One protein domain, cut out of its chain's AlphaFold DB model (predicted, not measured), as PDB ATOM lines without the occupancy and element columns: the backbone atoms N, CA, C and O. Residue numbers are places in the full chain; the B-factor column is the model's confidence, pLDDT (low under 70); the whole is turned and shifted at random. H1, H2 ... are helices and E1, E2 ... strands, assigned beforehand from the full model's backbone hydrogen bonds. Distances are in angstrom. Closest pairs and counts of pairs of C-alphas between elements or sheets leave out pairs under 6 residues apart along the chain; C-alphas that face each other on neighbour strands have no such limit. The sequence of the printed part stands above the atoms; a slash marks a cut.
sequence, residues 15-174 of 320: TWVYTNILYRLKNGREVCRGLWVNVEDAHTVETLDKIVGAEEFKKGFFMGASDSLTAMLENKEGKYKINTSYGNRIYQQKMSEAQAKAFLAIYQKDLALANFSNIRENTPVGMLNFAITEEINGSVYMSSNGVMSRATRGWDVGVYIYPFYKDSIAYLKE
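Overview. This is residues 15 to 174 of the 320 residues of an uncharacterized protein of Bacteroidaceae bacterium (UniProt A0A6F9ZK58). A long, twisted antiparallel sheet, E4 E3 E5 E6, has the long helix H4 slanting over one face, with the short helix H3 over the same face and H6 packed on H4. The long axis runs from H1 and the separate two-stranded hairpin E1 E2 at one end to the far tip of the hairpin E5 E6 at the other. H5 packs on H1, and H2 lies on the path from H1 to H3. The printed part has 160 residues, with six named helices and six named strands in the order E1 E2 H1 H2 H3 E3 E4 H4 H5 E5 E6 H6; the class is mixed, helices and strands. The whole is loose, with a radius of gyration of the C-alphas of 19.3 A and spans of 60 by 45 by 31 A.

Along the chain. In the large sheet, E4 is residues 92 to 95, E3 is residues 80 to 87 and 22.5 A long, E5 is residues 126 to 142 and 37.3 A long, and E6 is residues 148 to 161 and 39.7 A long. E5 bends by 103 degrees at residue 138. C-alpha 126, where E5 begins, is at (-10.301, 45.378, 43.164). H4, residues 97 to 113, is the longest helix at 25.1 A. H3 is residues 67 to 74, 10.6 A, and H6 is residues 166 to 174, 12.2 A, ending with C-alpha 174 at (4.671, 43.065, 40.024). H1 is residues 42 to 53, 16.1 A; H2 is residues 55 to 61, 10.0 A; H5 is residues 116 to 120, 6.1 A. E1, residues 16 to 24, spans 24.9 A from C-alpha 16 at (-32.621, 34.023, 54.831), and E2, residues 30 to 38, spans 24.7 A and bends by 51 degrees at residue 34.

Arrangement. The inner strands E3 and E5 are antiparallel at 153 degrees, with N 83 and O 131 2.9 A apart, within hydrogen-bond range. The hairpin E5 and E6 is antiparallel at 164 degrees, with N 130 and O 157 at 2.9 A and N 141 and O 149 at 2.9 A. The hairpin E3 and E4 has N 93 and O 86 at 2.9 A; E4 and E6 are the edge strands. E4, H4 H5 and E5 form a split strand-helix-strand unit, two strands of one sheet that are not neighbours, joined through helices, with E3 between them in the sheet, and its crossover is right-handed. H3 and H4 on the same face make two layers with the sheet. H4 has a height over the sheet of 10.0 A and lies over E3, E5 and E6; on the local plane it stands at 59 degrees to E3, only just slantwise to the strands. H3, at a height of 8.8 A, lies only just over E5, with 3 of its C-alphas there, and runs across the strands. H4 touches H6 with residues 103 to 110 alone, the closest C-alphas being those of Tyr 107 and Ser 168, 5.6 A apart; they run opposite ways at a shallow tilt of 28 degrees. H6 only grazes the sheet with residues 168 to 172. H1 touches H5, with the C-alphas of Asp 49 and Phe 116 closest at 4.6 A. H2 is close to but not clearly touching H1, about perpendicular at 90 degrees, with the C-alphas of Ile 51 and Phe 57 closest at 6.5 A. The hairpin E1 and E2, antiparallel at 158 degrees with N 19 and O 35 at 2.9 A, is apart from E5 and E6. In H1, H2, H3, H5 and H6 every O i to N i+4 pair is within hydrogen-bond range; in H4, 10 of 13 are.

Size, cuts and confidence. The two C-alphas farthest apart are those of His 43 and Gly 146, at 61.3 A. The printed part has no cut, and its links between named elements are tight. The mean pLDDT of the printed part is 91.5, and no printed residue is under 70.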
ATOM      1  N   THR A  15     -30.349  35.016  58.858       86.94
ATOM      2  CA  THR A  15     -30.404  35.646  57.530       86.94
ATOM      3  C   THR A  15     -30.874  34.631  56.483       86.94
ATOM      4  O   THR A  15     -30.207  33.625  56.233       86.94
ATOM      5  N   TRP A  16     -32.007  34.907  55.829       89.94
ATOM      6  CA  TRP A  16     -32.621  34.023  54.831       89.94
ATOM      7  C   TRP A  16     -32.538  34.592  53.414       89.94
ATOM      8  O   TRP A  16     -32.904  35.739  53.168       89.94
ATOM      9  N   VAL A  17     -32.130  33.756  52.457       89.00
ATOM     10  CA  VAL A  17     -31.997  34.130  51.042       89.00
ATOM     11  C   VAL A  17     -32.859  33.227  50.174       89.00
ATOM     12  O   VAL A  17     -32.795  32.000  50.275       89.00
ATOM     13  N   TYR A  18     -33.655  33.820  49.288       89.06
ATOM     14  CA  TYR A  18     -34.412  33.070  48.292       89.06
ATOM     15  C   TYR A  18     -33.517  32.712  47.104       89.06
ATOM     16  O   TYR A  18     -33.023  33.593  46.401       89.06
ATOM     17  N   THR A  19     -33.333  31.419  46.845       86.25
ATOM     18  CA  THR A  19     -32.502  30.930  45.740       86.25
ATOM     19  C   THR A  19     -33.282  30.036  44.787       86.25
ATOM     20  O   THR A  19     -34.192  29.309  45.190       86.25
ATOM     21  N   ASN A  20     -32.891  30.057  43.512       87.81
ATOM     22  CA  ASN A  20     -33.374  29.126  42.500       87.81
ATOM     23  C   ASN A  20     -32.281  28.106  42.187       87.81
ATOM     24  O   ASN A  20     -31.234  28.453  41.646       87.81
ATOM     25  N   ILE A  21     -32.549  26.833  42.465       84.44
ATOM     26  CA  ILE A  21     -31.628  25.740  42.159       84.44
ATOM     27  C   ILE A  21     -32.070  25.045  40.877       84.44
ATOM     28  O   ILE A  21     -33.187  24.527  40.785       84.44
ATOM     29  N   LEU A  22     -31.159  24.991  39.905       86.38
ATOM     30  CA  LEU A  22     -31.319  24.256  38.655       86.38
ATOM     31  C   LEU A  22     -30.489  22.975  38.714       86.38
ATOM     32  O   LEU A  22     -29.284  23.016  38.947       86.38
ATOM     33  N   TYR A  23     -31.124  21.825  38.501       83.25
ATOM     34  CA  TYR A  23     -30.440  20.535  38.556       83.25
ATOM     35  C   TYR A  23     -31.076  19.497  37.627       83.25
ATOM     36  O   TYR A  23     -32.245  19.593  37.241       83.25
ATOM     37  N   ARG A  24     -30.292  18.475  37.266       88.62
ATOM     38  CA  ARG A  24     -30.721  17.370  36.400       88.62
ATOM     39  C   ARG A  24     -30.928  16.096  37.216       88.62
ATOM     40  O   ARG A  24     -30.032  15.633  37.917       88.62
ATOM     41  N   LEU A  25     -32.118  15.511  37.117       89.50
ATOM     42  CA  LEU A  25     -32.455  14.232  37.742       89.50
ATOM     43  C   LEU A  25     -31.776  13.058  37.018       89.50
ATOM     44  O   LEU A  25     -31.414  13.154  35.847       89.50
ATOM     45  N   LYS A  26     -31.689  11.894  37.681       92.69
ATOM     46  CA  LYS A  26     -31.105  10.662  37.104       92.69
ATOM     47  C   LYS A  26     -31.755  10.215  35.788       92.69
ATOM     48  O   LYS A  26     -31.111   9.551  34.988       92.69
ATOM     49  N   ASN A  27     -33.019  10.569  35.559       92.56
ATOM     50  CA  ASN A  27     -33.744  10.278  34.317       92.56
ATOM     51  C   ASN A  27     -33.518  11.331  33.211       92.56
ATOM     52  O   ASN A  27     -34.216  11.305  32.203       92.56
ATOM     53  N   GLY A  28     -32.596  12.276  33.410       92.12
ATOM     54  CA  GLY A  28     -32.263  13.331  32.454       92.12
ATOM     55  C   GLY A  28     -33.167  14.563  32.508       92.12
ATOM     56  O   GLY A  28     -32.860  15.550  31.848       92.12
ATOM     57  N   ARG A  29     -34.252  14.552  33.297       94.50
ATOM     58  CA  ARG A  29     -35.148  15.709  33.418       94.50
ATOM     59  C   ARG A  29     -34.461  16.855  34.160       94.50
ATOM     60  O   ARG A  29     -33.941  16.662  35.256       94.50
ATOM     61  N   GLU A  30     -34.546  18.047  33.588       94.88
ATOM     62  CA  GLU A  30     -34.114  19.295  34.215       94.88
ATOM     63  C   GLU A  30     -35.235  19.856  35.095       94.88
ATOM     64  O   GLU A  30     -36.421  19.801  34.748       94.88
ATOM     65  N   VAL A  31     -34.868  20.324  36.283       93.62
ATOM     66  CA  VAL A  31     -35.793  20.834  37.296       93.62
ATOM     67  C   VAL A  31     -35.237  22.142  37.843       93.62
ATOM     68  O   VAL A  31     -34.047  22.236  38.126       93.62
ATOM     69  N   CYS A  32     -36.121  23.122  38.019       92.19
ATOM     70  CA  CYS A  32     -35.862  24.346  38.765       92.19
ATOM     71  C   CYS A  32     -36.723  24.336  40.034       92.19
ATOM     72  O   CYS A  32     -37.910  23.996  39.964       92.19
ATOM     73  N   ARG A  33     -36.135  24.663  41.187       90.88
ATOM     74  CA  ARG A  33     -36.857  24.841  42.456       90.88
ATOM     75  C   ARG A  33     -36.404  26.120  43.139       90.88
ATOM     76  O   ARG A  33     -35.206  26.329  43.275       90.88
ATOM     77  N   GLY A  34     -37.369  26.909  43.598       91.44
ATOM     78  CA  GLY A  34     -37.135  28.026  44.505       91.44
ATOM     79  C   GLY A  34     -37.196  27.559  45.956       91.44
ATOM     80  O   GLY A  34     -38.079  26.766  46.295       91.44
ATOM     81  N   LEU A  35     -36.266  28.011  46.790       91.38
ATOM     82  CA  LEU A  35     -36.221  27.689  48.216       91.38
ATOM     83  C   LEU A  35     -35.551  28.805  49.020       91.38
ATOM     84  O   LEU A  35     -34.670  29.496  48.512       91.38
ATOM     85  N   TRP A  36     -35.978  28.960  50.270       89.75
ATOM     86  CA  TRP A  36     -35.345  29.847  51.243       89.75
ATOM     87  C   TRP A  36     -34.193  29.119  51.936       89.75
ATOM     88  O   TRP A  36     -34.355  27.991  52.402       89.75
ATOM     89  N   VAL A  37     -33.028  29.759  51.975       90.12
ATOM     90  CA  VAL A  37     -31.785  29.232  52.548       90.12
ATOM     91  C   VAL A  37     -31.391  30.104  53.728       90.12
ATOM     92  O   VAL A  37     -31.165  31.296  53.536       90.12
ATOM     93  N   ASN A  38     -31.278  29.521  54.921       91.75
ATOM     94  CA  ASN A  38     -30.672  30.208  56.057       91.75
ATOM     95  C   ASN A  38     -29.152  30.182  55.892       91.75
ATOM     96  O   ASN A  38     -28.521  29.143  56.069       91.75
ATOM     97  N   VAL A  39     -28.565  31.319  55.535       90.62
ATOM     98  CA  VAL A  39     -27.127  31.431  55.259       90.62
ATOM     99  C   VAL A  39     -26.277  31.627  56.521       90.62
ATOM    100  O   VAL A  39     -25.066  31.804  56.417       90.62
ATOM    101  N   GLU A  40     -26.891  31.579  57.704       89.69
ATOM    102  CA  GLU A  40     -26.211  31.603  59.007       89.69
ATOM    103  C   GLU A  40     -26.195  30.232  59.698       89.69
ATOM    104  O   GLU A  40     -25.412  30.011  60.621       89.69
ATOM    105  N   ASP A  41     -27.011  29.280  59.236       92.44
ATOM    106  CA  ASP A  41     -26.977  27.907  59.734       92.44
ATOM    107  C   ASP A  41     -25.666  27.205  59.335       92.44
ATOM    108  O   ASP A  41     -25.325  27.095  58.155       92.44
ATOM    109  N   ALA A  42     -24.941  26.663  60.317       93.19
ATOM    110  CA  ALA A  42     -23.609  26.092  60.106       93.19
ATOM    111  C   ALA A  42     -23.596  24.914  59.113       93.19
ATOM    112  O   ALA A  42     -22.648  24.765  58.338       93.19
ATOM    113  N   HIS A  43     -24.638  24.076  59.107       94.56
ATOM    114  CA  HIS A  43     -24.721  22.950  58.174       94.56
ATOM    115  C   HIS A  43     -25.001  23.421  56.741       94.56
ATOM    116  O   HIS A  43     -24.470  22.874  55.764       94.56
ATOM    117  N   THR A  44     -25.812  24.467  56.618       92.88
ATOM    118  CA  THR A  44     -26.092  25.138  55.354       92.88
ATOM    119  C   THR A  44     -24.836  25.802  54.801       92.88
ATOM    120  O   THR A  44     -24.505  25.565  53.640       92.88
ATOM    121  N   VAL A  45     -24.077  26.520  55.633       94.00
ATOM    122  CA  VAL A  45     -22.778  27.109  55.261       94.00
ATOM    123  C   VAL A  45     -21.799  26.035  54.773       94.00
ATOM    124  O   VAL A  45     -21.245  26.171  53.684       94.00
ATOM    125  N   GLU A  46     -21.657  24.912  55.489       96.38
ATOM    126  CA  GLU A  46     -20.795  23.793  55.060       96.38
ATOM    127  C   GLU A  46     -21.218  23.221  53.692       96.38
ATOM    128  O   GLU A  46     -20.393  22.792  52.876       96.38
ATOM    129  N   THR A  47     -22.524  23.191  53.426       95.19
ATOM    130  CA  THR A  47     -23.073  22.722  52.149       95.19
ATOM    131  C   THR A  47     -22.822  23.731  51.030       95.19
ATOM    132  O   THR A  47     -22.406  23.338  49.937       95.19
ATOM    133  N   LEU A  48     -23.023  25.022  51.294       94.25
ATOM    134  CA  LEU A  48     -22.751  26.101  50.347       94.25
ATOM    135  C   LEU A  48     -21.261  26.188  50.013       94.25
ATOM    136  O   LEU A  48     -20.924  26.357  48.845       94.25
ATOM    137  N   ASP A  49     -20.370  25.956  50.975       96.56
ATOM    138  CA  ASP A  49     -18.929  25.875  50.727       96.56
ATOM    139  C   ASP A  49     -18.571  24.797  49.703       96.56
ATOM    140  O   ASP A  49     -17.756  25.031  48.807       96.56
ATOM    141  N   LYS A  50     -19.213  23.627  49.787       95.50
ATOM    142  CA  LYS A  50     -19.025  22.541  48.811       95.50
ATOM    143  C   LYS A  50     -19.589  22.912  47.441       95.50
ATOM    144  O   LYS A  50     -18.956  22.607  46.433       95.50
ATOM    145  N   ILE A  51     -20.759  23.554  47.397       93.06
ATOM    146  CA  ILE A  51     -21.409  23.965  46.144       93.06
ATOM    147  C   ILE A  51     -20.583  25.049  45.448       93.06
ATOM    148  O   ILE A  51     -20.182  24.852  44.307       93.06
ATOM    149  N   VAL A  52     -20.281  26.154  46.135       93.69
ATOM    150  CA  VAL A  52     -19.496  27.273  45.588       93.69
ATOM    151  C   VAL A  52     -18.068  26.843  45.272       93.69
ATOM    152  O   VAL A  52     -17.485  27.317  44.300       93.69
ATOM    153  N   GLY A  53     -17.513  25.921  46.061       94.25
ATOM    154  CA  GLY A  53     -16.194  25.340  45.840       94.25
ATOM    155  C   GLY A  53     -16.093  24.454  44.593       94.25
ATOM    156  O   GLY A  53     -14.988  24.308  44.059       94.25
ATOM    157  N   ALA A  54     -17.209  23.893  44.114       94.00
ATOM    158  CA  ALA A  54     -17.242  22.983  42.973       94.00
ATOM    159  C   ALA A  54     -16.955  23.694  41.640       94.00
ATOM    160  O   ALA A  54     -17.354  24.837  41.407       94.00
ATOM    161  N   GLU A  55     -16.280  22.991  40.728       91.94
ATOM    162  CA  GLU A  55     -15.887  23.530  39.422       91.94
ATOM    163  C   GLU A  55     -17.108  23.911  38.573       91.94
ATOM    164  O   GLU A  55     -17.111  24.951  37.912       91.94
ATOM    165  N   GLU A  56     -18.168  23.104  38.626       89.44
ATOM    166  CA  GLU A  56     -19.402  23.330  37.877       89.44
ATOM    167  C   GLU A  56     -20.086  24.634  38.288       89.44
ATOM    168  O   GLU A  56     -20.502  25.409  37.425       89.44
ATOM    169  N   PHE A  57     -20.161  24.905  39.596       90.88
ATOM    170  CA  PHE A  57     -20.699  26.170  40.088       90.88
ATOM    171  C   PHE A  57     -19.804  27.326  39.658       90.88
ATOM    172  O   PHE A  57     -20.297  28.315  39.119       90.88
ATOM    173  N   LYS A  58     -18.482  27.186  39.817       92.62
ATOM    174  CA  LYS A  58     -17.538  28.255  39.479       92.62
ATOM    175  C   LYS A  58     -17.626  28.674  38.016       92.62
ATOM    176  O   LYS A  58     -17.673  29.869  37.741       92.62
ATOM    177  N   LYS A  59     -17.707  27.717  37.089       90.50
ATOM    178  CA  LYS A  59     -17.855  27.991  35.647       90.50
ATOM    179  C   LYS A  59     -19.212  28.590  35.276       90.50
ATOM    180  O   LYS A  59     -19.295  29.319  34.288       90.50
ATOM    181  N   GLY A  60     -20.262  28.256  36.028       88.75
ATOM    182  CA  GLY A  60     -21.617  28.757  35.797       88.75
ATOM    183  C   GLY A  60     -21.877  30.140  36.396       88.75
ATOM    184  O   GLY A  60     -22.609  30.925  35.800       88.75
ATOM    185  N   PHE A  61     -21.282  30.435  37.553       89.12
ATOM    186  CA  PHE A  61     -21.533  31.658  38.316       89.12
ATOM    187  C   PHE A  61     -20.445  32.720  38.105       89.12
ATOM    188  O   PHE A  61     -20.747  33.862  37.759       89.12
ATOM    189  N   PHE A  62     -19.164  32.363  38.244       91.12
ATOM    190  CA  PHE A  62     -18.077  33.322  38.054       91.12
ATOM    191  C   PHE A  62     -17.752  33.452  36.568       91.12
ATOM    192  O   PHE A  62     -17.057  32.617  35.990       91.12
ATOM    193  N   MET A  63     -18.190  34.549  35.948       88.06
ATOM    194  CA  MET A  63     -17.963  34.797  34.517       88.06
ATOM    195  C   MET A  63     -16.483  34.693  34.103       88.06
ATOM    196  O   MET A  63     -16.192  34.220  33.003       88.06
ATOM    197  N   GLY A  64     -15.548  35.052  34.996       89.06
ATOM    198  CA  GLY A  64     -14.098  34.905  34.795       89.06
ATOM    199  C   GLY A  64     -13.604  33.457  34.622       89.06
ATOM    200  O   GLY A  64     -12.536  33.226  34.058       89.06
ATOM    201  N   ALA A  65     -14.375  32.470  35.075       91.12
ATOM    202  CA  ALA A  65     -14.092  31.048  34.882       91.12
ATOM    203  C   ALA A  65     -14.874  30.420  33.727       91.12
ATOM    204  O   ALA A  65     -14.705  29.235  33.452       91.12
ATOM    205  N   SER A  66     -15.737  31.184  33.057       89.75
ATOM    206  CA  SER A  66     -16.561  30.636  31.986       89.75
ATOM    207  C   SER A  66     -15.730  30.310  30.739       89.75
ATOM    208  O   SER A  66     -14.881  31.092  30.287       89.75
ATOM    209  N   ASP A  67     -16.038  29.171  30.118       89.12
ATOM    210  CA  ASP A  67     -15.463  28.791  28.823       89.12
ATOM    211  C   ASP A  67     -15.844  29.811  27.734       89.12
ATOM    212  O   ASP A  67     -15.061  30.091  26.826       89.12
ATOM    213  N   SER A  68     -17.025  30.430  27.861       88.62
ATOM    214  CA  SER A  68     -17.515  31.483  26.969       88.62
ATOM    215  C   SER A  68     -16.603  32.707  26.952       88.62
ATOM    216  O   SER A  68     -16.250  33.176  25.870       88.62
ATOM    217  N   LEU A  69     -16.188  33.215  28.121       90.12
ATOM    218  CA  LEU A  69     -15.249  34.339  28.186       90.12
ATOM    219  C   LEU A  69     -13.914  33.950  27.550       90.12
ATOM    220  O   LEU A  69     -13.393  34.688  26.718       90.12
ATOM    221  N   THR A  70     -13.396  32.769  27.890       88.62
ATOM    222  CA  THR A  70     -12.136  32.265  27.327       88.62
ATOM    223  C   THR A  70     -12.193  32.230  25.797       88.62
ATOM    224  O   THR A  70     -11.312  32.782  25.137       88.62
ATOM    225  N   ALA A  71     -13.269  31.689  25.220       88.75
ATOM    226  CA  ALA A  71     -13.479  31.652  23.773       88.75
ATOM    227  C   ALA A  71     -13.604  33.054  23.142       88.75
ATOM    228  O   ALA A  71     -13.055  33.293  22.063       88.75
ATOM    229  N   MET A  72     -14.278  34.002  23.807       89.62
ATOM    230  CA  MET A  72     -14.347  35.394  23.341       89.62
ATOM    231  C   MET A  72     -12.962  36.050  23.315       89.62
ATOM    232  O   MET A  72     -12.635  36.733  22.348       89.62
ATOM    233  N   LEU A  73     -12.133  35.809  24.336       88.25
ATOM    234  CA  LEU A  73     -10.778  36.359  24.428       88.25
ATOM    235  C   LEU A  73      -9.804  35.725  23.430       88.25
ATOM    236  O   LEU A  73      -8.878  36.396  22.974       88.25
ATOM    237  N   GLU A  74      -9.985  34.454  23.062       88.81
ATOM    238  CA  GLU A  74      -9.222  33.854  21.961       88.81
ATOM    239  C   GLU A  74      -9.460  34.597  20.641       88.81
ATOM    240  O   GLU A  74      -8.538  34.691  19.834       88.81
ATOM    241  N   ASN A  75     -10.676  35.128  20.444       85.06
ATOM    242  CA  ASN A  75     -11.064  36.003  19.336       85.06
ATOM    243  C   ASN A  75     -10.545  35.537  17.961       85.06
ATOM    244  O   ASN A  75     -10.103  36.347  17.146       85.06
ATOM    245  N   LYS A  76     -10.576  34.223  17.695       80.12
ATOM    246  CA  LYS A  76      -9.950  33.592  16.513       80.12
ATOM    247  C   LYS A  76     -10.409  34.187  15.175       80.12
ATOM    248  O   LYS A  76      -9.663  34.151  14.205       80.12
ATOM    249  N   GLU A  77     -11.618  34.743  15.136       81.25
ATOM    250  CA  GLU A  77     -12.232  35.351  13.948       81.25
ATOM    251  C   GLU A  77     -12.129  36.890  13.920       81.25
ATOM    252  O   GLU A  77     -12.658  37.520  13.008       81.25
ATOM    253  N   GLY A  78     -11.478  37.520  14.907       83.94
ATOM    254  CA  GLY A  78     -11.363  38.984  15.001       83.94
ATOM    255  C   GLY A  78     -12.704  39.703  15.199       83.94
ATOM    256  O   GLY A  78     -12.840  40.877  14.864       83.94
ATOM    257  N   LYS A  79     -13.705  38.986  15.712       87.56
ATOM    258  CA  LYS A  79     -15.093  39.433  15.846       87.56
ATOM    259  C   LYS A  79     -15.295  40.441  16.979       87.56
ATOM    260  O   LYS A  79     -16.176  41.296  16.899       87.56
ATOM    261  N   TYR A  80     -14.505  40.315  18.041       91.12
ATOM    262  CA  TYR A  80     -14.664  41.087  19.265       91.12
ATOM    263  C   TYR A  80     -13.638  42.211  19.356       91.12
ATOM    264  O   TYR A  80     -12.444  42.005  19.131       91.12
ATOM    265  N   LYS A  81     -14.097  43.394  19.762       91.94
ATOM    266  CA  LYS A  81     -13.246  44.460  20.284       91.94
ATOM    267  C   LYS A  81     -13.297  44.396  21.806       91.94
ATOM    268  O   LYS A  81     -14.366  44.549  22.395       91.94
ATOM    269  N   ILE A  82     -12.140  44.170  22.415       93.00
ATOM    270  CA  ILE A  82     -11.999  43.907  23.847       93.00
ATOM    271  C   ILE A  82     -11.158  45.028  24.454       93.00
ATOM    272  O   ILE A  82     -10.026  45.254  24.027       93.00
ATOM    273  N   ASN A  83     -11.703  45.719  25.452       94.81
ATOM    274  CA  ASN A  83     -10.944  46.639  26.292       94.81
ATOM    275  C   ASN A  83     -10.868  46.075  27.707       94.81
ATOM    276  O   ASN A  83     -11.888  45.685  28.271       94.81
ATOM    277  N   THR A  84      -9.669  46.072  28.277       95.62
ATOM    278  CA  THR A  84      -9.420  45.536  29.614       95.62
ATOM    279  C   THR A  84      -8.863  46.596  30.541       95.62
ATOM    280  O   THR A  84      -7.977  47.363  30.157       95.62
ATOM    281  N   SER A  85      -9.367  46.627  31.769       95.38
ATOM    282  CA  SER A  85      -8.854  47.485  32.835       95.38
ATOM    283  C   SER A  85      -8.870  46.765  34.175       95.38
ATOM    284  O   SER A  85      -9.666  45.856  34.390       95.38
ATOM    285  N   TYR A  86      -7.981  47.173  35.074       95.88
ATOM    286  CA  TYR A  86      -7.998  46.766  36.475       95.88
ATOM    287  C   TYR A  86      -8.069  47.998  37.373       95.88
ATOM    288  O   TYR A  86      -7.503  49.044  37.043       95.88
ATOM    289  N   GLY A  87      -8.750  47.859  38.506       94.44
ATOM    290  CA  GLY A  87      -8.754  48.840  39.580       94.44
ATOM    291  C   GLY A  87      -9.976  48.661  40.470       94.44
ATOM    292  O   GLY A  87     -10.397  47.532  40.699       94.44
ATOM    293  N   ASN A  88     -10.574  49.743  40.956       93.12
ATOM    294  CA  ASN A  88     -11.661  49.689  41.938       93.12
ATOM    295  C   ASN A  88     -12.908  50.477  41.505       93.12
ATOM    296  O   ASN A  88     -13.574  51.099  42.322       93.12
ATOM    297  N   ARG A  89     -13.212  50.460  40.198       87.44
ATOM    298  CA  ARG A  89     -14.269  51.240  39.511       87.44
ATOM    299  C   ARG A  89     -13.982  52.734  39.399       87.44
ATOM    300  O   ARG A  89     -14.201  53.272  38.315       87.44
ATOM    301  N   ILE A  90     -13.441  53.345  40.448       91.94
ATOM    302  CA  ILE A  90     -13.035  54.753  40.472       91.94
ATOM    303  C   ILE A  90     -11.682  54.908  39.783       91.94
ATOM    304  O   ILE A  90     -11.582  55.486  38.701       91.94
ATOM    305  N   TYR A  91     -10.647  54.301  40.355       91.88
ATOM    306  CA  TYR A  91      -9.335  54.216  39.738       91.88
ATOM    307  C   TYR A  91      -9.327  53.035  38.783       91.88
ATOM    308  O   TYR A  91      -9.636  51.912  39.180       91.88
ATOM    309  N   GLN A  92      -8.990  53.276  37.517       91.25
ATOM    310  CA  GLN A  92      -8.877  52.219  36.519       91.25
ATOM    311  C   GLN A  92      -7.659  52.432  35.641       91.25
ATOM    312  O   GLN A  92      -7.490  53.477  35.010       91.25
ATOM    313  N   GLN A  93      -6.850  51.389  35.532       93.81
ATOM    314  CA  GLN A  93      -5.707  51.357  34.645       93.81
ATOM    315  C   GLN A  93      -5.977  50.380  33.511       93.81
ATOM    316  O   GLN A  93      -6.379  49.236  33.729       93.81
ATOM    317  N   LYS A  94      -5.753  50.835  32.276       95.25
ATOM    318  CA  LYS A  94      -5.852  49.970  31.100       95.25
ATOM    319  C   LYS A  94      -4.804  48.870  31.181       95.25
ATOM    320  O   LYS A  94      -3.631  49.144  31.417       95.25
ATOM    321  N   MET A  95      -5.243  47.654  30.911       95.31
ATOM    322  CA  MET A  95      -4.400  46.475  30.817       95.31
ATOM    323  C   MET A  95      -4.317  46.047  29.357       95.31
ATOM    324  O   MET A  95      -5.322  46.089  28.647       95.31
ATOM    325  N   SER A  96      -3.134  45.650  28.890       94.00
ATOM    326  CA  SER A  96      -3.009  45.092  27.539       94.00
ATOM    327  C   SER A  96      -3.694  43.726  27.440       94.00
ATOM    328  O   SER A  96      -3.790  42.999  28.427       94.00
ATOM    329  N   GLU A  97      -4.112  43.333  26.235       90.12
ATOM    330  CA  GLU A  97      -4.756  42.033  26.006       90.12
ATOM    331  C   GLU A  97      -3.871  40.858  26.459       90.12
ATOM    332  O   GLU A  97      -4.353  39.915  27.086       90.12
ATOM    333  N   ALA A  98      -2.561  40.928  26.194       91.44
ATOM    334  CA  ALA A  98      -1.608  39.899  26.601       91.44
ATOM    335  C   ALA A  98      -1.519  39.773  28.131       91.44
ATOM    336  O   ALA A  98      -1.554  38.662  28.661       91.44
ATOM    337  N   GLN A  99      -1.459  40.905  28.842       95.06
ATOM    338  CA  GLN A  99      -1.445  40.914  30.306       95.06
ATOM    339  C   GLN A  99      -2.775  40.436  30.892       95.06
ATOM    340  O   GLN A  99      -2.755  39.693  31.867       95.06
ATOM    341  N   ALA A 100      -3.909  40.807  30.292       93.31
ATOM    342  CA  ALA A 100      -5.226  40.372  30.749       93.31
ATOM    343  C   ALA A 100      -5.413  38.857  30.589       93.31
ATOM    344  O   ALA A 100      -5.929  38.203  31.492       93.31
ATOM    345  N   LYS A 101      -4.932  38.275  29.481       91.75
ATOM    346  CA  LYS A 101      -4.931  36.817  29.266       91.75
ATOM    347  C   LYS A 101      -4.052  36.087  30.282       91.75
ATOM    348  O   LYS A 101      -4.484  35.087  30.851       91.75
ATOM    349  N   ALA A 102      -2.841  36.589  30.524       94.12
ATOM    350  CA  ALA A 102      -1.943  36.019  31.526       94.12
ATOM    351  C   ALA A 102      -2.553  36.093  32.934       94.12
ATOM    352  O   ALA A 102      -2.570  35.096  33.655       94.12
ATOM    353  N   PHE A 103      -3.120  37.246  33.289       95.62
ATOM    354  CA  PHE A 103      -3.779  37.450  34.571       95.62
ATOM    355  C   PHE A 103      -5.010  36.556  34.746       95.62
ATOM    356  O   PHE A 103      -5.170  35.961  35.805       95.62
ATOM    357  N   LEU A 104      -5.842  36.384  33.713       94.06
ATOM    358  CA  LEU A 104      -7.018  35.513  33.790       94.06
ATOM    359  C   LEU A 104      -6.637  34.064  34.125       94.06
ATOM    360  O   LEU A 104      -7.300  33.433  34.943       94.06
ATOM    361  N   ALA A 105      -5.545  33.551  33.551       93.94
ATOM    362  CA  ALA A 105      -5.051  32.210  33.863       93.94
ATOM    363  C   ALA A 105      -4.540  32.081  35.312       93.94
ATOM    364  O   ALA A 105      -4.619  31.001  35.897       93.94
ATOM    365  N   ILE A 106      -4.008  33.162  35.892       96.75
ATOM    366  CA  ILE A 106      -3.598  33.213  37.305       96.75
ATOM    367  C   ILE A 106      -4.838  33.267  38.201       96.75
ATOM    368  O   ILE A 106      -4.988  32.428  39.086       96.75
ATOM    369  N   TYR A 107      -5.772  34.171  37.898       96.12
ATOM    370  CA  TYR A 107      -7.058  34.284  38.579       96.12
ATOM    371  C   TYR A 107      -7.808  32.949  38.619       96.12
ATOM    372  O   TYR A 107      -8.305  32.549  39.665       96.12
ATOM    373  N   GLN A 108      -7.863  32.217  37.504       93.94
ATOM    374  CA  GLN A 108      -8.553  30.927  37.440       93.94
ATOM    375  C   GLN A 108      -7.934  29.871  38.371       93.94
ATOM    376  O   GLN A 108      -8.656  29.003  38.858       93.94
ATOM    377  N   LYS A 109      -6.625  29.947  38.656       95.19
ATOM    378  CA  LYS A 109      -5.982  29.087  39.663       95.19
ATOM    379  C   LYS A 109      -6.374  29.506  41.073       95.19
ATOM    380  O   LYS A 109      -6.760  28.654  41.867       95.19
ATOM    381  N   ASP A 110      -6.328  30.802  41.365       96.81
ATOM    382  CA  ASP A 110      -6.733  31.343  42.666       96.81
ATOM    383  C   ASP A 110      -8.221  31.119  42.960       96.81
ATOM    384  O   ASP A 110      -8.600  30.884  44.105       96.81
ATOM    385  N   LEU A 111      -9.074  31.094  41.933       94.88
ATOM    386  CA  LEU A 111     -10.495  30.784  42.076       94.88
ATOM    387  C   LEU A 111     -10.728  29.377  42.652       94.88
ATOM    388  O   LEU A 111     -11.784  29.110  43.229       94.88
ATOM    389  N   ALA A 112      -9.751  28.465  42.580       91.94
ATOM    390  CA  ALA A 112      -9.825  27.187  43.287       91.94
ATOM    391  C   ALA A 112      -9.981  27.368  44.811       91.94
ATOM    392  O   ALA A 112     -10.634  26.540  45.443       91.94
ATOM    393  N   LEU A 113      -9.471  28.469  45.374       93.88
ATOM    394  CA  LEU A 113      -9.562  28.823  46.797       93.88
ATOM    395  C   LEU A 113     -10.927  29.405  47.196       93.88
ATOM    396  O   LEU A 113     -11.226  29.507  48.386       93.88
ATOM    397  N   ALA A 114     -11.745  29.812  46.222       94.19
ATOM    398  CA  ALA A 114     -13.053  30.390  46.485       94.19
ATOM    399  C   ALA A 114     -14.052  29.325  46.953       94.19
ATOM    400  O   ALA A 114     -14.204  28.273  46.323       94.19
ATOM    401  N   ASN A 115     -14.743  29.644  48.039       95.69
ATOM    402  CA  ASN A 115     -15.899  28.949  48.591       95.69
ATOM    403  C   ASN A 115     -16.873  30.009  49.140       95.69
ATOM    404  O   ASN A 115     -16.627  31.210  48.988       95.69
ATOM    405  N   PHE A 116     -17.984  29.574  49.727       95.31
ATOM    406  CA  PHE A 116     -19.015  30.480  50.219       95.31
ATOM    407  C   PHE A 116     -18.483  31.359  51.356       95.31
ATOM    408  O   PHE A 116     -18.564  32.583  51.266       95.31
ATOM    409  N   SER A 117     -17.864  30.755  52.374       95.25
ATOM    410  CA  SER A 117     -17.384  31.474  53.558       95.25
ATOM    411  C   SER A 117     -16.315  32.514  53.234       95.25
ATOM    412  O   SER A 117     -16.433  33.662  53.651       95.25
ATOM    413  N   ASN A 118     -15.303  32.167  52.432       94.88
ATOM    414  CA  ASN A 118     -14.236  33.112  52.101       94.88
ATOM    415  C   ASN A 118     -14.763  34.313  51.308       94.88
ATOM    416  O   ASN A 118     -14.272  35.420  51.513       94.88
ATOM    417  N   ILE A 119     -15.732  34.114  50.407       94.00
ATOM    418  CA  ILE A 119     -16.352  35.225  49.671       94.00
ATOM    419  C   ILE A 119     -17.156  36.096  50.635       94.00
ATOM    420  O   ILE A 119     -16.900  37.292  50.716       94.00
ATOM    421  N   ARG A 120     -18.036  35.486  51.435       93.44
ATOM    422  CA  ARG A 120     -18.904  36.191  52.388       93.44
ATOM    423  C   ARG A 120     -18.114  37.051  53.384       93.44
ATOM    424  O   ARG A 120     -18.496  38.177  53.698       93.44
ATOM    425  N   GLU A 121     -17.000  36.529  53.891       93.50
ATOM    426  CA  GLU A 121     -16.193  37.172  54.937       93.50
ATOM    427  C   GLU A 121     -15.220  38.242  54.410       93.50
ATOM    428  O   GLU A 121     -14.595  38.961  55.202       93.50
ATOM    429  N   ASN A 122     -15.065  38.376  53.090       94.31
ATOM    430  CA  ASN A 122     -14.074  39.264  52.494       94.31
ATOM    431  C   ASN A 122     -14.687  40.227  51.483       94.31
ATOM    432  O   ASN A 122     -15.505  39.870  50.652       94.31
ATOM    433  N   THR A 123     -14.190  41.456  51.490       93.19
ATOM    434  CA  THR A 123     -14.525  42.454  50.474       93.19
ATOM    435  C   THR A 123     -13.509  42.375  49.333       93.19
ATOM    436  O   THR A 123     -12.317  42.183  49.608       93.19
ATOM    437  N   PRO A 124     -13.915  42.527  48.058       94.44
ATOM    438  CA  PRO A 124     -12.966  42.622  46.956       94.44
ATOM    439  C   PRO A 124     -11.954  43.757  47.170       94.44
ATOM    440  O   PRO A 124     -12.312  44.856  47.584       94.44
ATOM    441  N   VAL A 125     -10.688  43.510  46.837       94.56
ATOM    442  CA  VAL A 125      -9.623  44.535  46.840       94.56
ATOM    443  C   VAL A 125      -9.537  45.288  45.513       94.56
ATOM    444  O   VAL A 125      -8.861  46.306  45.414       94.56
ATOM    445  N   GLY A 126     -10.215  44.782  44.487       95.38
ATOM    446  CA  GLY A 126     -10.301  45.378  43.164       95.38
ATOM    447  C   GLY A 126     -11.035  44.457  42.198       95.38
ATOM    448  O   GLY A 126     -11.478  43.364  42.555       95.38
ATOM    449  N   MET A 127     -11.146  44.896  40.953       94.50
ATOM    450  CA  MET A 127     -11.855  44.197  39.898       94.50
ATOM    451  C   MET A 127     -11.120  44.359  38.569       94.50
ATOM    452  O   MET A 127     -10.704  45.457  38.191       94.50
ATOM    453  N   LEU A 128     -11.002  43.260  37.833       95.06
ATOM    454  CA  LEU A 128     -10.672  43.284  36.414       95.06
ATOM    455  C   LEU A 128     -11.970  43.414  35.610       95.06
ATOM    456  O   LEU A 128     -12.902  42.638  35.810       95.06
ATOM    457  N   ASN A 129     -12.027  44.374  34.694       94.81
ATOM    458  CA  ASN A 129     -13.154  44.580  33.794       94.81
ATOM    459  C   ASN A 129     -12.775  44.211  32.358       94.81
ATOM    460  O   ASN A 129     -11.770  44.703  31.836       94.81
ATOM    461  N   PHE A 130     -13.617  43.422  31.696       94.50
ATOM    462  CA  PHE A 130     -13.601  43.253  30.245       94.50
ATOM    463  C   PHE A 130     -14.817  43.954  29.642       94.50
ATOM    464  O   PHE A 130     -15.937  43.483  29.808       94.50
ATOM    465  N   ALA A 131     -14.588  45.027  28.890       94.62
ATOM    466  CA  ALA A 131     -15.600  45.629  28.029       94.62
ATOM    467  C   ALA A 131     -15.468  45.020  26.628       94.62
ATOM    468  O   ALA A 131     -14.556  45.360  25.862       94.62
ATOM    469  N   ILE A 132     -16.353  44.077  26.312       93.50
ATOM    470  CA  ILE A 132     -16.344  43.297  25.073       93.50
ATOM    471  C   ILE A 132     -17.451  43.823  24.170       93.50
ATOM    472  O   ILE A 132     -18.599  43.910  24.585       93.50
ATOM    473  N   THR A 133     -17.132  44.146  22.920       93.56
ATOM    474  CA  THR A 133     -18.109  44.629  21.935       93.56
ATOM    475  C   THR A 133     -17.976  43.877  20.619       93.56
ATOM    476  O   THR A 133     -16.874  43.501  20.222       93.56
ATOM    477  N   GLU A 134     -19.090  43.658  19.927       91.31
ATOM    478  CA  GLU A 134     -19.102  43.164  18.546       91.31
ATOM    479  C   GLU A 134     -20.077  43.979  17.688       91.31
ATOM    480  O   GLU A 134     -21.133  44.417  18.160       91.31
ATOM    481  N   GLU A 135     -19.723  44.185  16.417       88.75
ATOM    482  CA  GLU A 135     -20.614  44.816  15.443       88.75
ATOM    483  C   GLU A 135     -21.768  43.872  15.078       88.75
ATOM    484  O   GLU A 135     -21.582  42.675  14.848       88.75
ATOM    485  N   ILE A 136     -22.978  44.420  14.991       87.38
ATOM    486  CA  ILE A 136     -24.161  43.694  14.534       87.38
ATOM    487  C   ILE A 136     -24.252  43.855  13.018       87.38
ATOM    488  O   ILE A 136     -24.635  44.909  12.500       87.38
ATOM    489  N   ASN A 137     -23.910  42.790  12.295       81.94
ATOM    490  CA  ASN A 137     -23.967  42.775  10.837       81.94
ATOM    491  C   ASN A 137     -25.356  43.183  10.317       81.94
ATOM    492  O   ASN A 137     -26.378  42.637  10.728       81.94
ATOM    493  N   GLY A 138     -25.376  44.132   9.376       79.31
ATOM    494  CA  GLY A 138     -26.601  44.608   8.726       79.31
ATOM    495  C   GLY A 138     -27.441  45.589   9.550       79.31
ATOM    496  O   GLY A 138     -28.494  46.005   9.076       79.31
ATOM    497  N   SER A 139     -26.989  45.988  10.744       84.06
ATOM    498  CA  SER A 139     -27.684  46.967  11.580       84.06
ATOM    499  C   SER A 139     -26.900  48.277  11.665       84.06
ATOM    500  O   SER A 139     -25.731  48.315  12.055       84.06
ATOM    501  N   VAL A 140     -27.557  49.371  11.278       85.19
ATOM    502  CA  VAL A 140     -27.038  50.738  11.373       85.19
ATOM    503  C   VAL A 140     -28.074  51.624  12.047       85.19
ATOM    504  O   VAL A 140     -29.276  51.407  11.895       85.19
ATOM    505  N   TYR A 141     -27.612  52.633  12.775       83.81
ATOM    506  CA  TYR A 141     -28.465  53.652  13.372       83.81
ATOM    507  C   TYR A 141     -27.928  55.046  13.045       83.81
ATOM    508  O   TYR A 141     -26.736  55.234  12.795       83.81
ATOM    509  N   MET A 142     -28.826  56.027  13.024       84.00
ATOM    510  CA  MET A 142     -28.476  57.435  12.868       84.00
ATOM    511  C   MET A 142     -28.367  58.056  14.259       84.00
ATOM    512  O   MET A 142     -29.334  58.018  15.021       84.00
ATOM    513  N   SER A 143     -27.212  58.607  14.615       79.31
ATOM    514  CA  SER A 143     -27.076  59.373  15.856       79.31
ATOM    515  C   SER A 143     -27.781  60.730  15.750       79.31
ATOM    516  O   SER A 143     -28.084  61.222  14.661       79.31
ATOM    517  N   SER A 144     -28.015  61.375  16.895       80.12
ATOM    518  CA  SER A 144     -28.684  62.682  16.990       80.12
ATOM    519  C   SER A 144     -27.985  63.812  16.217       80.12
ATOM    520  O   SER A 144     -28.625  64.798  15.866       80.12
ATOM    521  N   ASN A 145     -26.696  63.665  15.907       86.44
ATOM    522  CA  ASN A 145     -25.909  64.587  15.078       86.44
ATOM    523  C   ASN A 145     -25.852  64.190  13.585       86.44
ATOM    524  O   ASN A 145     -25.041  64.742  12.843       86.44
ATOM    525  N   GLY A 146     -26.688  63.247  13.134       83.56
ATOM    526  CA  GLY A 146     -26.799  62.860  11.722       83.56
ATOM    527  C   GLY A 146     -25.671  61.960  11.209       83.56
ATOM    528  O   GLY A 146     -25.475  61.864   9.998       83.56
ATOM    529  N   VAL A 147     -24.919  61.308  12.102       86.56
ATOM    530  CA  VAL A 147     -23.858  60.364  11.726       86.56
ATOM    531  C   VAL A 147     -24.423  58.944  11.698       86.56
ATOM    532  O   VAL A 147     -24.918  58.424  12.697       86.56
ATOM    533  N   MET A 148     -24.326  58.288  10.542       83.44
ATOM    534  CA  MET A 148     -24.728  56.891  10.410       83.44
ATOM    535  C   MET A 148     -23.637  55.981  10.981       83.44
ATOM    536  O   MET A 148     -22.509  55.975  10.490       83.44
ATOM    537  N   SER A 149     -23.979  55.223  12.019       84.69
ATOM    538  CA  SER A 149     -23.062  54.354  12.763       84.69
ATOM    539  C   SER A 149     -23.552  52.908  12.736       84.69
ATOM    540  O   SER A 149     -24.750  52.648  12.621       84.69
ATOM    541  N   ARG A 150     -22.633  51.942  12.829       84.81
ATOM    542  CA  ARG A 150     -22.999  50.526  12.969       84.81
ATOM    543  C   ARG A 150     -23.475  50.252  14.384       84.81
ATOM    544  O   ARG A 150     -22.886  50.753  15.338       84.81
ATOM    545  N   ALA A 151     -24.529  49.453  14.512       87.75
ATOM    546  CA  ALA A 151     -24.972  49.004  15.818       87.75
ATOM    547  C   ALA A 151     -23.960  48.001  16.387       87.75
ATOM    548  O   ALA A 151     -23.472  47.120  15.680       87.75
ATOM    549  N   THR A 152     -23.669  48.126  17.675       88.62
ATOM    550  CA  THR A 152     -22.823  47.192  18.420       88.62
ATOM    551  C   THR A 152     -23.619  46.595  19.564       88.62
ATOM    552  O   THR A 152     -24.421  47.292  20.185       88.62
ATOM    553  N   ARG A 153     -23.361  45.329  19.885       89.38
ATOM    554  CA  ARG A 153     -23.753  44.743  21.173       89.38
ATOM    555  C   ARG A 153     -22.517  44.593  22.044       89.38
ATOM    556  O   ARG A 153     -21.433  44.334  21.520       89.38
ATOM    557  N   GLY A 154     -22.685  44.796  23.343       90.00
ATOM    558  CA  GLY A 154     -21.594  44.755  24.303       90.00
ATOM    559  C   GLY A 154     -21.927  43.930  25.534       90.00
ATOM    560  O   GLY A 154     -23.098  43.743  25.863       90.00
ATOM    561  N   TRP A 155     -20.877  43.456  26.191       90.31
ATOM    562  CA  TRP A 155     -20.908  42.792  27.485       90.31
ATOM    563  C   TRP A 155     -19.804  43.383  28.347       90.31
ATOM    564  O   TRP A 155     -18.663  43.490  27.896       90.31
ATOM    565  N   ASP A 156     -20.147  43.710  29.586       90.75
ATOM    566  CA  ASP A 156     -19.181  44.056  30.617       90.75
ATOM    567  C   ASP A 156     -19.043  42.872  31.567       90.75
ATOM    568  O   ASP A 156     -20.010  42.437  32.195       90.75
ATOM    569  N   VAL A 157     -17.836  42.321  31.636       91.38
ATOM    570  CA  VAL A 157     -17.519  41.181  32.493       91.38
ATOM    571  C   VAL A 157     -16.579  41.646  33.594       91.38
ATOM    572  O   VAL A 157     -15.402  41.908  33.349       91.38
ATOM    573  N   GLY A 158     -17.119  41.739  34.808       90.94
ATOM    574  CA  GLY A 158     -16.365  42.031  36.022       90.94
ATOM    575  C   GLY A 158     -15.835  40.759  36.679       90.94
ATOM    576  O   GLY A 158     -16.550  39.765  36.806       90.94
ATOM    577  N   VAL A 159     -14.577  40.798  37.105       92.94
ATOM    578  CA  VAL A 159     -13.914  39.730  37.855       92.94
ATOM    579  C   VAL A 159     -13.349  40.321  39.140       92.94
ATOM    580  O   VAL A 159     -12.356  41.049  39.105       92.94
ATOM    581  N   TYR A 160     -13.996  40.026  40.268       94.19
ATOM    582  CA  TYR A 160     -13.572  40.495  41.586       94.19
ATOM    583  C   TYR A 160     -12.338  39.752  42.076       94.19
ATOM    584  O   TYR A 160     -12.247  38.528  41.965       94.19
ATOM    585  N   ILE A 161     -11.404  40.504  42.650       95.62
ATOM    586  CA  ILE A 161     -10.192  39.976  43.261       95.62
ATOM    587  C   ILE A 161     -10.333  40.101  44.767       95.62
ATOM    588  O   ILE A 161     -10.478  41.207  45.279       95.62
ATOM    589  N   TYR A 162     -10.287  38.975  45.470       95.50
ATOM    590  CA  TYR A 162     -10.393  38.933  46.925       95.50
ATOM    591  C   TYR A 162      -9.008  38.854  47.588       95.50
ATOM    592  O   TYR A 162      -8.062  38.369  46.961       95.50
ATOM    593  N   PRO A 163      -8.871  39.264  48.865       95.88
ATOM    594  CA  PRO A 163      -7.610  39.213  49.613       95.88
ATOM    595  C   PRO A 163      -6.920  37.840  49.623       95.88
ATOM    596  O   PRO A 163      -5.697  37.756  49.730       95.88
ATOM    597  N   PHE A 164      -7.689  36.754  49.508       96.38
ATOM    598  CA  PHE A 164      -7.161  35.390  49.500       96.38
ATOM    599  C   PHE A 164      -6.619  34.929  48.132       96.38
ATOM    600  O   PHE A 164      -6.000  33.866  48.067       96.38
ATOM    601  N   TYR A 165      -6.767  35.719  47.061       97.19
ATOM    602  CA  TYR A 165      -6.186  35.452  45.735       97.19
ATOM    603  C   TYR A 165      -4.728  35.920  45.658       97.19
ATOM    604  O   TYR A 165      -4.395  36.950  45.063       97.19
ATOM    605  N   LYS A 166      -3.853  35.174  46.335       97.12
ATOM    606  CA  LYS A 166      -2.459  35.571  46.581       97.12
ATOM    607  C   LYS A 166      -1.651  35.722  45.294       97.12
ATOM    608  O   LYS A 166      -0.905  36.695  45.178       97.12
ATOM    609  N   ASP A 167      -1.811  34.809  44.338       98.25
ATOM    610  CA  ASP A 167      -1.027  34.830  43.099       98.25
ATOM    611  C   ASP A 167      -1.487  35.969  42.177       98.25
ATOM    612  O   ASP A 167      -0.672  36.658  41.556       98.25
ATOM    613  N   SER A 168      -2.792  36.234  42.147       97.81
ATOM    614  CA  SER A 168      -3.403  37.350  41.424       97.81
ATOM    615  C   SER A 168      -2.907  38.682  41.977       97.81
ATOM    616  O   SER A 168      -2.461  39.541  41.216       97.81
ATOM    617  N   ILE A 169      -2.925  38.849  43.303       97.81
ATOM    618  CA  ILE A 169      -2.414  40.055  43.966       97.81
ATOM    619  C   ILE A 169      -0.915  40.228  43.696       97.81
ATOM    620  O   ILE A 169      -0.480  41.337  43.380       97.81
ATOM    621  N   ALA A 170      -0.124  39.154  43.766       98.38
ATOM    622  CA  ALA A 170       1.306  39.206  43.469       98.38
ATOM    623  C   ALA A 170       1.577  39.682  42.031       98.38
ATOM    624  O   ALA A 170       2.371  40.603  41.835       98.38
ATOM    625  N   TYR A 171       0.861  39.134  41.044       98.19
ATOM    626  CA  TYR A 171       0.974  39.561  39.648       98.19
ATOM    627  C   TYR A 171       0.610  41.039  39.458       98.19
ATOM    628  O   TYR A 171       1.308  41.771  38.750       98.19
ATOM    629  N   LEU A 172      -0.476  41.493  40.091       97.56
ATOM    630  CA  LEU A 172      -0.922  42.885  40.015       97.56
ATOM    631  C   LEU A 172       0.104  43.841  40.633       97.56
ATOM    632  O   LEU A 172       0.334  44.916  40.077       97.56
ATOM    633  N   LYS A 173       0.748  43.450  41.741       97.38
ATOM    634  CA  LYS A 173       1.840  44.216  42.364       97.38
ATOM    635  C   LYS A 173       3.066  44.283  41.455       97.38
ATOM    636  O   LYS A 173       3.570  45.373  41.205       97.38
ATOM    637  N   GLU A 174       3.505  43.146  40.916       97.69
ATOM    638  CA  GLU A 174       4.671  43.065  40.024       97.69
ATOM    639  C   GLU A 174       4.506  43.927  38.763       97.69
ATOM    640  O   GLU A 174       5.457  44.551  38.298       97.69
TER     641      GLU A 174